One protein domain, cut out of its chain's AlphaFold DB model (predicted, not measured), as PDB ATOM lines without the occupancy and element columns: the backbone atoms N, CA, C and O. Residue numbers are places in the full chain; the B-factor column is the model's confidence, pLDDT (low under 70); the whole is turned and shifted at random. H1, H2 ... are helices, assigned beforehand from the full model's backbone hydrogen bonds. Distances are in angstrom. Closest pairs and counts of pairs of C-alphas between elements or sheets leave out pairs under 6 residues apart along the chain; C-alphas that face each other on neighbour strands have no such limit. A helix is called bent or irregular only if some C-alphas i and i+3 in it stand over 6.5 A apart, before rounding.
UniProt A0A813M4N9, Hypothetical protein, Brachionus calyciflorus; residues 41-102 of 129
ATOM      1  N   THR A  41      -7.379-135.506  70.157       82.50
ATOM      2  CA  THR A  41      -8.799-135.849  70.350       82.50
ATOM      3  C   THR A  41      -9.433-136.437  69.087       82.50
ATOM      4  O   THR A  41     -10.257-137.348  69.154       82.50
ATOM      5  N   GLN A  42      -9.019-135.959  67.910       82.88
ATOM      6  CA  GLN A  42      -9.487-136.479  66.630       82.88
ATOM      7  C   GLN A  42      -9.055-137.933  66.386       82.88
ATOM      8  O   GLN A  42      -9.876-138.741  65.949       82.88
ATOM      9  N   CYS A  43      -7.799-138.284  66.680       82.25
ATOM     10  CA  CYS A  43      -7.276-139.643  66.516       82.25
ATOM     11  C   CYS A  43      -8.012-140.621  67.437       82.25
ATOM     12  O   CYS A  43      -8.474-141.671  66.988       82.25
ATOM     13  N   PHE A  44      -8.202-140.222  68.696       82.81
ATOM     14  CA  PHE A  44      -8.951-141.001  69.673       82.81
ATOM     15  C   PHE A  44     -10.381-141.293  69.199       82.81
ATOM     16  O   PHE A  44     -10.813-142.448  69.155       82.81
ATOM     17  N   ASN A  45     -11.098-140.256  68.763       85.81
ATOM     18  CA  ASN A  45     -12.468-140.397  68.275       85.81
ATOM     19  C   ASN A  45     -12.542-141.270  67.015       85.81
ATOM     20  O   ASN A  45     -13.418-142.128  66.918       85.81
ATOM     21  N   GLN A  46     -11.606-141.116  66.073       87.62
ATOM     22  CA  GLN A  46     -11.551-141.962  64.877       87.62
ATOM     23  C   GLN A  46     -11.278-143.433  65.205       87.62
ATOM     24  O   GLN A  46     -11.854-144.315  64.562       87.62
ATOM     25  N   MET A  47     -10.434-143.704  66.203       85.62
ATOM     26  CA  MET A  47     -10.138-145.060  66.663       85.62
ATOM     27  C   MET A  47     -11.352-145.689  67.356       85.62
ATOM     28  O   MET A  47     -11.707-146.825  67.048       85.62
ATOM     29  N   LYS A  48     -12.055-144.923  68.198       85.69
ATOM     30  CA  LYS A  48     -13.306-145.352  68.837       85.69
ATOM     31  C   LYS A  48     -14.408-145.655  67.817       85.69
ATOM     32  O   LYS A  48     -15.091-146.670  67.939       85.69
ATOM     33  N   THR A  49     -14.570-144.808  66.800       91.00
ATOM     34  CA  THR A  49     -15.528-145.048  65.708       91.00
ATOM     35  C   THR A  49     -15.185-146.325  64.950       91.00
ATOM     36  O   THR A  49     -16.063-147.151  64.729       91.00
ATOM     37  N   TRP A  50     -13.911-146.528  64.606       89.88
ATOM     38  CA  TRP A  50     -13.484-147.752  63.934       89.88
ATOM     39  C   TRP A  50     -13.753-149.002  64.779       89.88
ATOM     40  O   TRP A  50     -14.314-149.961  64.256       89.88
ATOM     41  N   LEU A  51     -13.448-148.965  66.081       87.25
ATOM     42  CA  LEU A  51     -13.716-150.067  67.011       87.25
ATOM     43  C   LEU A  51     -15.206-150.439  67.044       87.25
ATOM     44  O   LEU A  51     -15.561-151.598  66.844       87.25
ATOM     45  N   LYS A  52     -16.086-149.443  67.195       89.44
ATOM     46  CA  LYS A  52     -17.542-149.653  67.179       89.44
ATOM     47  C   LYS A  52     -18.030-150.248  65.852       89.44
ATOM     48  O   LYS A  52     -18.932-151.088  65.829       89.44
ATOM     49  N   SER A  53     -17.438-149.829  64.737       90.88
ATOM     50  CA  SER A  53     -17.787-150.344  63.412       90.88
ATOM     51  C   SER A  53     -17.261-151.763  63.163       90.88
ATOM     52  O   SER A  53     -17.895-152.508  62.418       90.88
ATOM     53  N   ILE A  54     -16.175-152.183  63.827       89.38
ATOM     54  CA  ILE A  54     -15.764-153.598  63.881       89.38
ATOM     55  C   ILE A  54     -16.819-154.420  64.631       89.38
ATOM     56  O   ILE A  54     -17.275-155.434  64.107       89.38
ATOM     57  N   GLU A  55     -17.248-153.975  65.818       87.38
ATOM     58  CA  GLU A  55     -18.278-154.665  66.620       87.38
ATOM     59  C   GLU A  55     -19.608-154.794  65.864       87.38
ATOM     60  O   GLU A  55     -20.296-155.813  65.948       87.38
ATOM     61  N   SER A  56     -19.935-153.777  65.066       91.12
ATOM     62  CA  SER A  56     -21.134-153.733  64.225       91.12
ATOM     63  C   SER A  56     -20.985-154.509  62.905       91.12
ATOM     64  O   SER A  56     -21.921-154.537  62.109       91.12
ATOM     65  N   ASN A  57     -19.835-155.155  62.662       89.12
ATOM     66  CA  ASN A  57     -19.494-155.876  61.427       89.12
ATOM     67  C   ASN A  57     -19.636-155.028  60.147       89.12
ATOM     68  O   ASN A  57     -19.998-155.538  59.083       89.12
ATOM     69  N   GLU A  58     -19.343-153.730  60.222       93.06
ATOM     70  CA  GLU A  58     -19.397-152.861  59.050       93.06
ATOM     71  C   GLU A  58     -18.293-153.229  58.049       93.06
ATOM     72  O   GLU A  58     -17.112-153.338  58.390       93.06
ATOM     73  N   THR A  59     -18.660-153.383  56.773       93.12
ATOM     74  CA  THR A  59     -17.742-153.882  55.736       93.12
ATOM     75  C   THR A  59     -16.493-153.021  55.581       93.12
ATOM     76  O   THR A  59     -15.399-153.550  55.400       93.12
ATOM     77  N   TRP A  60     -16.615-151.693  55.673       94.19
ATOM     78  CA  TRP A  60     -15.455-150.813  55.549       94.19
ATOM     79  C   TRP A  60     -14.460-151.027  56.695       94.19
ATOM     80  O   TRP A  60     -13.260-150.996  56.445       94.19
ATOM     81  N   ALA A  61     -14.935-151.296  57.916       93.12
ATOM     82  CA  ALA A  61     -14.089-151.490  59.089       93.12
ATOM     83  C   ALA A  61     -13.304-152.803  58.991       93.12
ATOM     84  O   ALA A  61     -12.105-152.829  59.273       93.12
ATOM     85  N   LEU A  62     -13.951-153.859  58.491       91.31
ATOM     86  CA  LEU A  62     -13.299-155.132  58.175       91.31
ATOM     87  C   LEU A  62     -12.300-154.995  57.014       91.31
ATOM     88  O   LEU A  62     -11.233-155.603  57.050       91.31
ATOM     89  N   ASN A  63     -12.582-154.143  56.023       93.06
ATOM     90  CA  ASN A  63     -11.630-153.868  54.943       93.06
ATOM     91  C   ASN A  63     -10.357-153.172  55.455       93.06
ATOM     92  O   ASN A  63      -9.290-153.368  54.876       93.06
ATOM     93  N   VAL A  64     -10.433-152.377  56.534       91.25
ATOM     94  CA  VAL A  64      -9.229-151.798  57.169       91.25
ATOM     95  C   VAL A  64      -8.330-152.914  57.685       91.25
ATOM     96  O   VAL A  64      -7.131-152.900  57.410       91.25
ATOM     97  N   ILE A  65      -8.914-153.905  58.361       88.88
ATOM     98  CA  ILE A  65      -8.194-155.081  58.859       88.88
ATOM     99  C   ILE A  65      -7.572-155.867  57.699       88.88
ATOM    100  O   ILE A  65      -6.385-156.189  57.751       88.88
ATOM    101  N   ASP A  66      -8.334-156.126  56.630       90.00
ATOM    102  CA  ASP A  66      -7.822-156.810  55.432       90.00
ATOM    103  C   ASP A  66      -6.652-156.047  54.791       90.00
ATOM    104  O   ASP A  66      -5.683-156.652  54.330       90.00
ATOM    105  N   SER A  67      -6.675-154.709  54.846       92.06
ATOM    106  CA  SER A  67      -5.608-153.876  54.286       92.06
ATOM    107  C   SER A  67      -4.265-154.003  55.014       92.06
ATOM    108  O   SER A  67      -3.232-153.674  54.424       92.06
ATOM    109  N   PHE A  68      -4.229-154.539  56.242       84.81
ATOM    110  CA  PHE A  68      -2.969-154.926  56.889       84.81
ATOM    111  C   PHE A  68      -2.293-156.104  56.169       84.81
ATOM    112  O   PHE A  68      -1.082-156.283  56.265       84.81
ATOM    113  N   GLY A  69      -3.034-156.857  55.354       84.75
ATOM    114  CA  GLY A  69      -2.513-157.924  54.513       84.75
ATOM    115  C   GLY A  69      -2.156-159.188  55.294       84.75
ATOM    116  O   GLY A  69      -2.629-159.437  56.400       84.75
ATOM    117  N   ARG A  70      -1.309-160.035  54.702       81.25
ATOM    118  CA  ARG A  70      -0.836-161.263  55.357       81.25
ATOM    119  C   ARG A  70       0.404-160.981  56.189       81.25
ATOM    120  O   ARG A  70       1.317-160.310  55.710       81.25
ATOM    121  N   ARG A  71       0.455-161.569  57.386       76.31
ATOM    122  CA  ARG A  71       1.646-161.583  58.243       76.31
ATOM    123  C   ARG A  71       2.864-162.081  57.441       76.31
ATOM    124  O   ARG A  71       2.730-163.080  56.724       76.31
ATOM    125  N   PRO A  72       4.034-161.430  57.548       77.62
ATOM    126  CA  PRO A  72       5.213-161.836  56.797       77.62
ATOM    127  C   PRO A  72       5.730-163.203  57.259       77.62
ATOM    128  O   PRO A  72       5.582-163.605  58.419       77.62
ATOM    129  N   SER A  73       6.382-163.921  56.345       79.06
ATOM    130  CA  SER A  73       7.147-165.119  56.687       79.06
ATOM    131  C   SER A  73       8.265-164.770  57.666       79.06
ATOM    132  O   SER A  73       8.913-163.733  57.535       79.06
ATOM    133  N   GLY A  74       8.508-165.644  58.642       76.25
ATOM    134  CA  GLY A  74       9.538-165.406  59.653       76.25
ATOM    135  C   GLY A  74       9.148-164.377  60.717       76.25
ATOM    136  O   GLY A  74      10.024-163.923  61.441       76.25
ATOM    137  N   PHE A  75       7.865-164.023  60.867       75.19
ATOM    138  CA  PHE A  75       7.404-163.133  61.944       75.19
ATOM    139  C   PHE A  75       7.856-163.602  63.337       75.19
ATOM    140  O   PHE A  75       8.448-162.834  64.087       75.19
ATOM    141  N   LEU A  76       7.682-164.894  63.644       78.19
ATOM    142  CA  LEU A  76       8.160-165.497  64.900       78.19
ATOM    143  C   LEU A  76       9.693-165.588  64.992       78.19
ATOM    144  O   LEU A  76      10.229-165.847  66.062       78.19
ATOM    145  N   ALA A  77      10.393-165.375  63.877       79.38
ATOM    146  CA  ALA A  77      11.847-165.309  63.795       79.38
ATOM    147  C   ALA A  77      12.371-163.857  63.756       79.38
ATOM    148  O   ALA A  77      13.552-163.643  63.501       79.38
ATOM    149  N   GLY A  78      11.510-162.859  63.996       73.88
ATOM    150  CA  GLY A  78      11.892-161.445  64.067       73.88
ATOM    151  C   GLY A  78      11.638-160.625  62.800       73.88
ATOM    152  O   GLY A  78      12.024-159.457  62.751       73.88
ATOM    153  N   ASN A  79      10.963-161.172  61.781       71.50
ATOM    154  CA  ASN A  79      10.530-160.373  60.634       71.50
ATOM    155  C   ASN A  79       9.307-159.515  60.992       71.50
ATOM    156  O   ASN A  79       8.159-159.936  60.843       71.50
ATOM    157  N   VAL A  80       9.570-158.306  61.480       72.69
ATOM    158  CA  VAL A  80       8.542-157.368  61.959       72.69
ATOM    159  C   VAL A  80       8.172-156.287  60.939       72.69
ATOM    160  O   VAL A  80       7.309-155.455  61.209       72.69
ATOM    161  N   VAL A  81       8.799-156.274  59.757       74.75
ATOM    162  CA  VAL A  81       8.491-155.276  58.723       74.75
ATOM    163  C   VAL A  81       7.198-155.673  58.015       74.75
ATOM    164  O   VAL A  81       7.191-156.507  57.111       74.75
ATOM    165  N   TRP A  82       6.094-155.052  58.426       76.56
ATOM    166  CA  TRP A  82       4.761-155.369  57.923       76.56
ATOM    167  C   TRP A  82       3.922-154.099  57.695       76.56
ATOM    168  O   TRP A  82       3.151-153.695  58.559       76.56
ATOM    169  N   PRO A  83       4.088-153.424  56.542       77.62
ATOM    170  CA  PRO A  83       3.408-152.156  56.272       77.62
ATOM    171  C   PRO A  83       1.989-152.320  55.691       77.62
ATOM    172  O   PRO A  83       1.282-151.334  55.512       77.62
ATOM    173  N   GLY A  84       1.572-153.551  55.382       85.00
ATOM    174  CA  GLY A  84       0.290-153.846  54.743       85.00
ATOM    175  C   GLY A  84       0.206-153.451  53.268       85.00
ATOM    176  O   GLY A  84       1.217-153.210  52.601       85.00
ATOM    177  N   GLN A  85      -1.015-153.444  52.731       88.00
ATOM    178  CA  GLN A  85      -1.293-153.170  51.325       88.00
ATOM    179  C   GLN A  85      -1.755-151.726  51.120       88.00
ATOM    180  O   GLN A  85      -2.922-151.373  51.308       88.00
ATOM    181  N   TYR A  86      -0.833-150.899  50.628       87.44
ATOM    182  CA  TYR A  86      -1.055-149.475  50.386       87.44
ATOM    183  C   TYR A  86      -2.318-149.186  49.564       87.44
ATOM    184  O   TYR A  86      -3.152-148.372  49.956       87.44
ATOM    185  N   SER A  87      -2.466-149.865  48.423       89.06
ATOM    186  CA  SER A  87      -3.527-149.581  47.449       89.06
ATOM    187  C   SER A  87      -4.926-149.943  47.943       89.06
ATOM    188  O   SER A  87      -5.897-149.356  47.465       89.06
ATOM    189  N   GLN A  88      -5.028-150.900  48.868       90.44
ATOM    190  CA  GLN A  88      -6.274-151.245  49.544       90.44
ATOM    191  C   GLN A  88      -6.563-150.228  50.639       90.44
ATOM    192  O   GLN A  88      -7.650-149.663  50.636       90.44
ATOM    193  N   CYS A  89      -5.567-149.939  51.489       91.19
ATOM    194  CA  CYS A  89      -5.696-149.017  52.612       91.19
ATOM    195  C   CYS A  89      -6.319-147.692  52.161       91.19
ATOM    196  O   CYS A  89      -7.450-147.413  52.527       91.19
ATOM    197  N   ILE A  90      -5.683-146.946  51.248       92.50
ATOM    198  CA  ILE A  90      -6.115-145.583  50.865       92.50
ATOM    199  C   ILE A  90      -7.513-145.469  50.233       92.50
ATOM    200  O   ILE A  90      -8.030-144.358  50.082       92.50
ATOM    201  N   LYS A  91      -8.103-146.586  49.793       93.94
ATOM    202  CA  LYS A  91      -9.425-146.601  49.153       93.94
ATOM    203  C   LYS A  91     -10.561-146.677  50.170       93.94
ATOM    204  O   LYS A  91     -11.703-146.427  49.793       93.94
ATOM    205  N   ILE A  92     -10.270-147.003  51.427       95.06
ATOM    206  CA  ILE A  92     -11.288-147.274  52.441       95.06
ATOM    207  C   ILE A  92     -11.741-145.961  53.081       95.06
ATOM    208  O   ILE A  92     -10.966-145.233  53.708       95.06
ATOM    209  N   LYS A  93     -13.025-145.648  52.910       93.75
ATOM    210  CA  LYS A  93     -13.660-144.444  53.446       93.75
ATOM    211  C   LYS A  93     -15.084-144.773  53.893       93.75
ATOM    212  O   LYS A  93     -15.746-145.599  53.271       93.75
ATOM    213  N   SER A  94     -15.528-144.096  54.941       92.31
ATOM    214  CA  SER A  94     -16.908-144.006  55.415       92.31
ATOM    215  C   SER A  94     -17.271-142.519  55.547       92.31
ATOM    216  O   SER A  94     -16.395-141.666  55.396       92.31
ATOM    217  N   SER A  95     -18.541-142.187  55.785       86.69
ATOM    218  CA  SER A  95     -19.050-140.802  55.792       86.69
ATOM    219  C   SER A  95     -18.177-139.833  56.602       86.69
ATOM    220  O   SER A  95     -17.822-138.766  56.109       86.69
ATOM    221  N   GLU A  96     -17.775-140.238  57.807       84.81
ATOM    222  CA  GLU A  96     -16.989-139.421  58.745       84.81
ATOM    223  C   GLU A  96     -15.607-140.020  59.053       84.81
ATOM    224  O   GLU A  96     -14.887-139.553  59.937       84.81
ATOM    225  N   TRP A  97     -15.208-141.066  58.325       92.38
ATOM    226  CA  TRP A  97     -13.989-141.816  58.614       92.38
ATOM    227  C   TRP A  97     -13.184-142.085  57.344       92.38
ATOM    228  O   TRP A  97     -13.719-142.492  56.316       92.38
ATOM    229  N   SER A  98     -11.868-141.894  57.398       90.81
ATOM    230  CA  SER A  98     -10.988-142.204  56.269       90.81
ATOM    231  C   SER A  98      -9.712-142.867  56.751       90.81
ATOM    232  O   SER A  98      -9.061-142.362  57.667       90.81
ATOM    233  N   SER A  99      -9.322-143.950  56.087       90.38
ATOM    234  CA  SER A  99      -8.062-144.634  56.360       90.38
ATOM    235  C   SER A  99      -6.867-143.731  56.059       90.38
ATOM    236  O   SER A  99      -6.875-142.988  55.066       90.38
ATOM    237  N   LYS A 100      -5.801-143.862  56.845       87.88
ATOM    238  CA  LYS A 100      -4.508-143.223  56.590       87.88
ATOM    239  C   LYS A 100      -3.429-144.294  56.503       87.88
ATOM    240  O   LYS A 100      -3.416-145.224  57.299       87.88
ATOM    241  N   TYR A 101      -2.527-144.141  55.539       86.06
ATOM    242  CA  TYR A 101      -1.377-145.022  55.380       86.06
ATOM    243  C   TYR A 101      -0.105-144.290  55.806       86.06
ATOM    244  O   TYR A 101       0.188-143.206  55.295       86.06
ATOM    245  N   CYS A 102       0.655-144.892  56.715       79.38
ATOM    246  CA  CYS A 102       1.915-144.341  57.197       79.38
ATOM    247  C   CYS A 102       3.078-144.849  56.342       79.38
ATOM    248  O   CYS A 102       3.275-146.053  56.187       79.38
TER     249      CYS A 102
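Overview. This is residues 41 to 102 of the 129 residues of the protein "Hypothetical protein" of Brachionus calyciflorus (UniProt A0A813M4N9). Two helices, H1 and H2, meet as an L, with the short helix H3 at the far end of H2; from H2 a long loop reaches outward and comes back to H3, and residues 73 to 78 of it stick out free. After H3 the last stretch, residues 90 to 102, folds back on itself beside H1 and H2, with a short antiparallel pairing of residues 93 to 94 with 97 to 98. The printed part has 62 residues with three named helices, in the order H1, H2, H3, and no named strand; it is all helix by class, though under half of the residues, 28 of 62, are in named elements. The whole is only just loose, close to compact, with a radius of gyration of the C-alphas of 13.1 A. It is elongated, spanning 38 by 22 by 22 A, and the outward loop makes much of that length.

Arrangement. Start at H1, residues 41 to 55, the longest helix, and look at its residues 50 to 54, which alone touch H2, residues 59 to 67. The closest C-alphas of the two are those of Ile 54 and Ala 61, 5.5 A apart, and the lines of the two helices stand about perpendicular, at 76 degrees. Go on along H2 to Ser 67, where it touches H3, residues 86 to 89: the closest C-alphas are those of Ser 67 and Cys 89, 5.1 A apart. H1 and H3 are apart. In the backbones of H1 and H2, every O i to N i+4 pair is within hydrogen-bond range; H3 is too short for such a pair, and its one O i to N i+3 pair is within range.

Along the chain. Find C-alpha 41 at (-8.799, -135.849, 70.350); from there H1 runs 21.4 A to C-alpha 55 at (-18.278, -154.665, 66.620). H2 begins at C-alpha 59 at (-17.742, -153.882, 55.736) and measures 12.2 A from first to last C-alpha. H3 has four residues, 5.2 A from first to last C-alpha, and ends at C-alpha 89 at (-5.696, -149.017, 52.612). No helix is bent.

Size, cuts and confidence. Look for the two C-alphas farthest apart at Ala 77 and Ser 95, 40.2 A from each other; the C-alphas of Thr 41 and Cys 102, the first and last printed, are 19.0 A apart. The link from H1 to H2 is tight, with 3 residues, and the link from H2 to H3 is long, with 18 residues. The printed part has no cut. The mean pLDDT of the printed part is 86.1, and no printed residue is under 70.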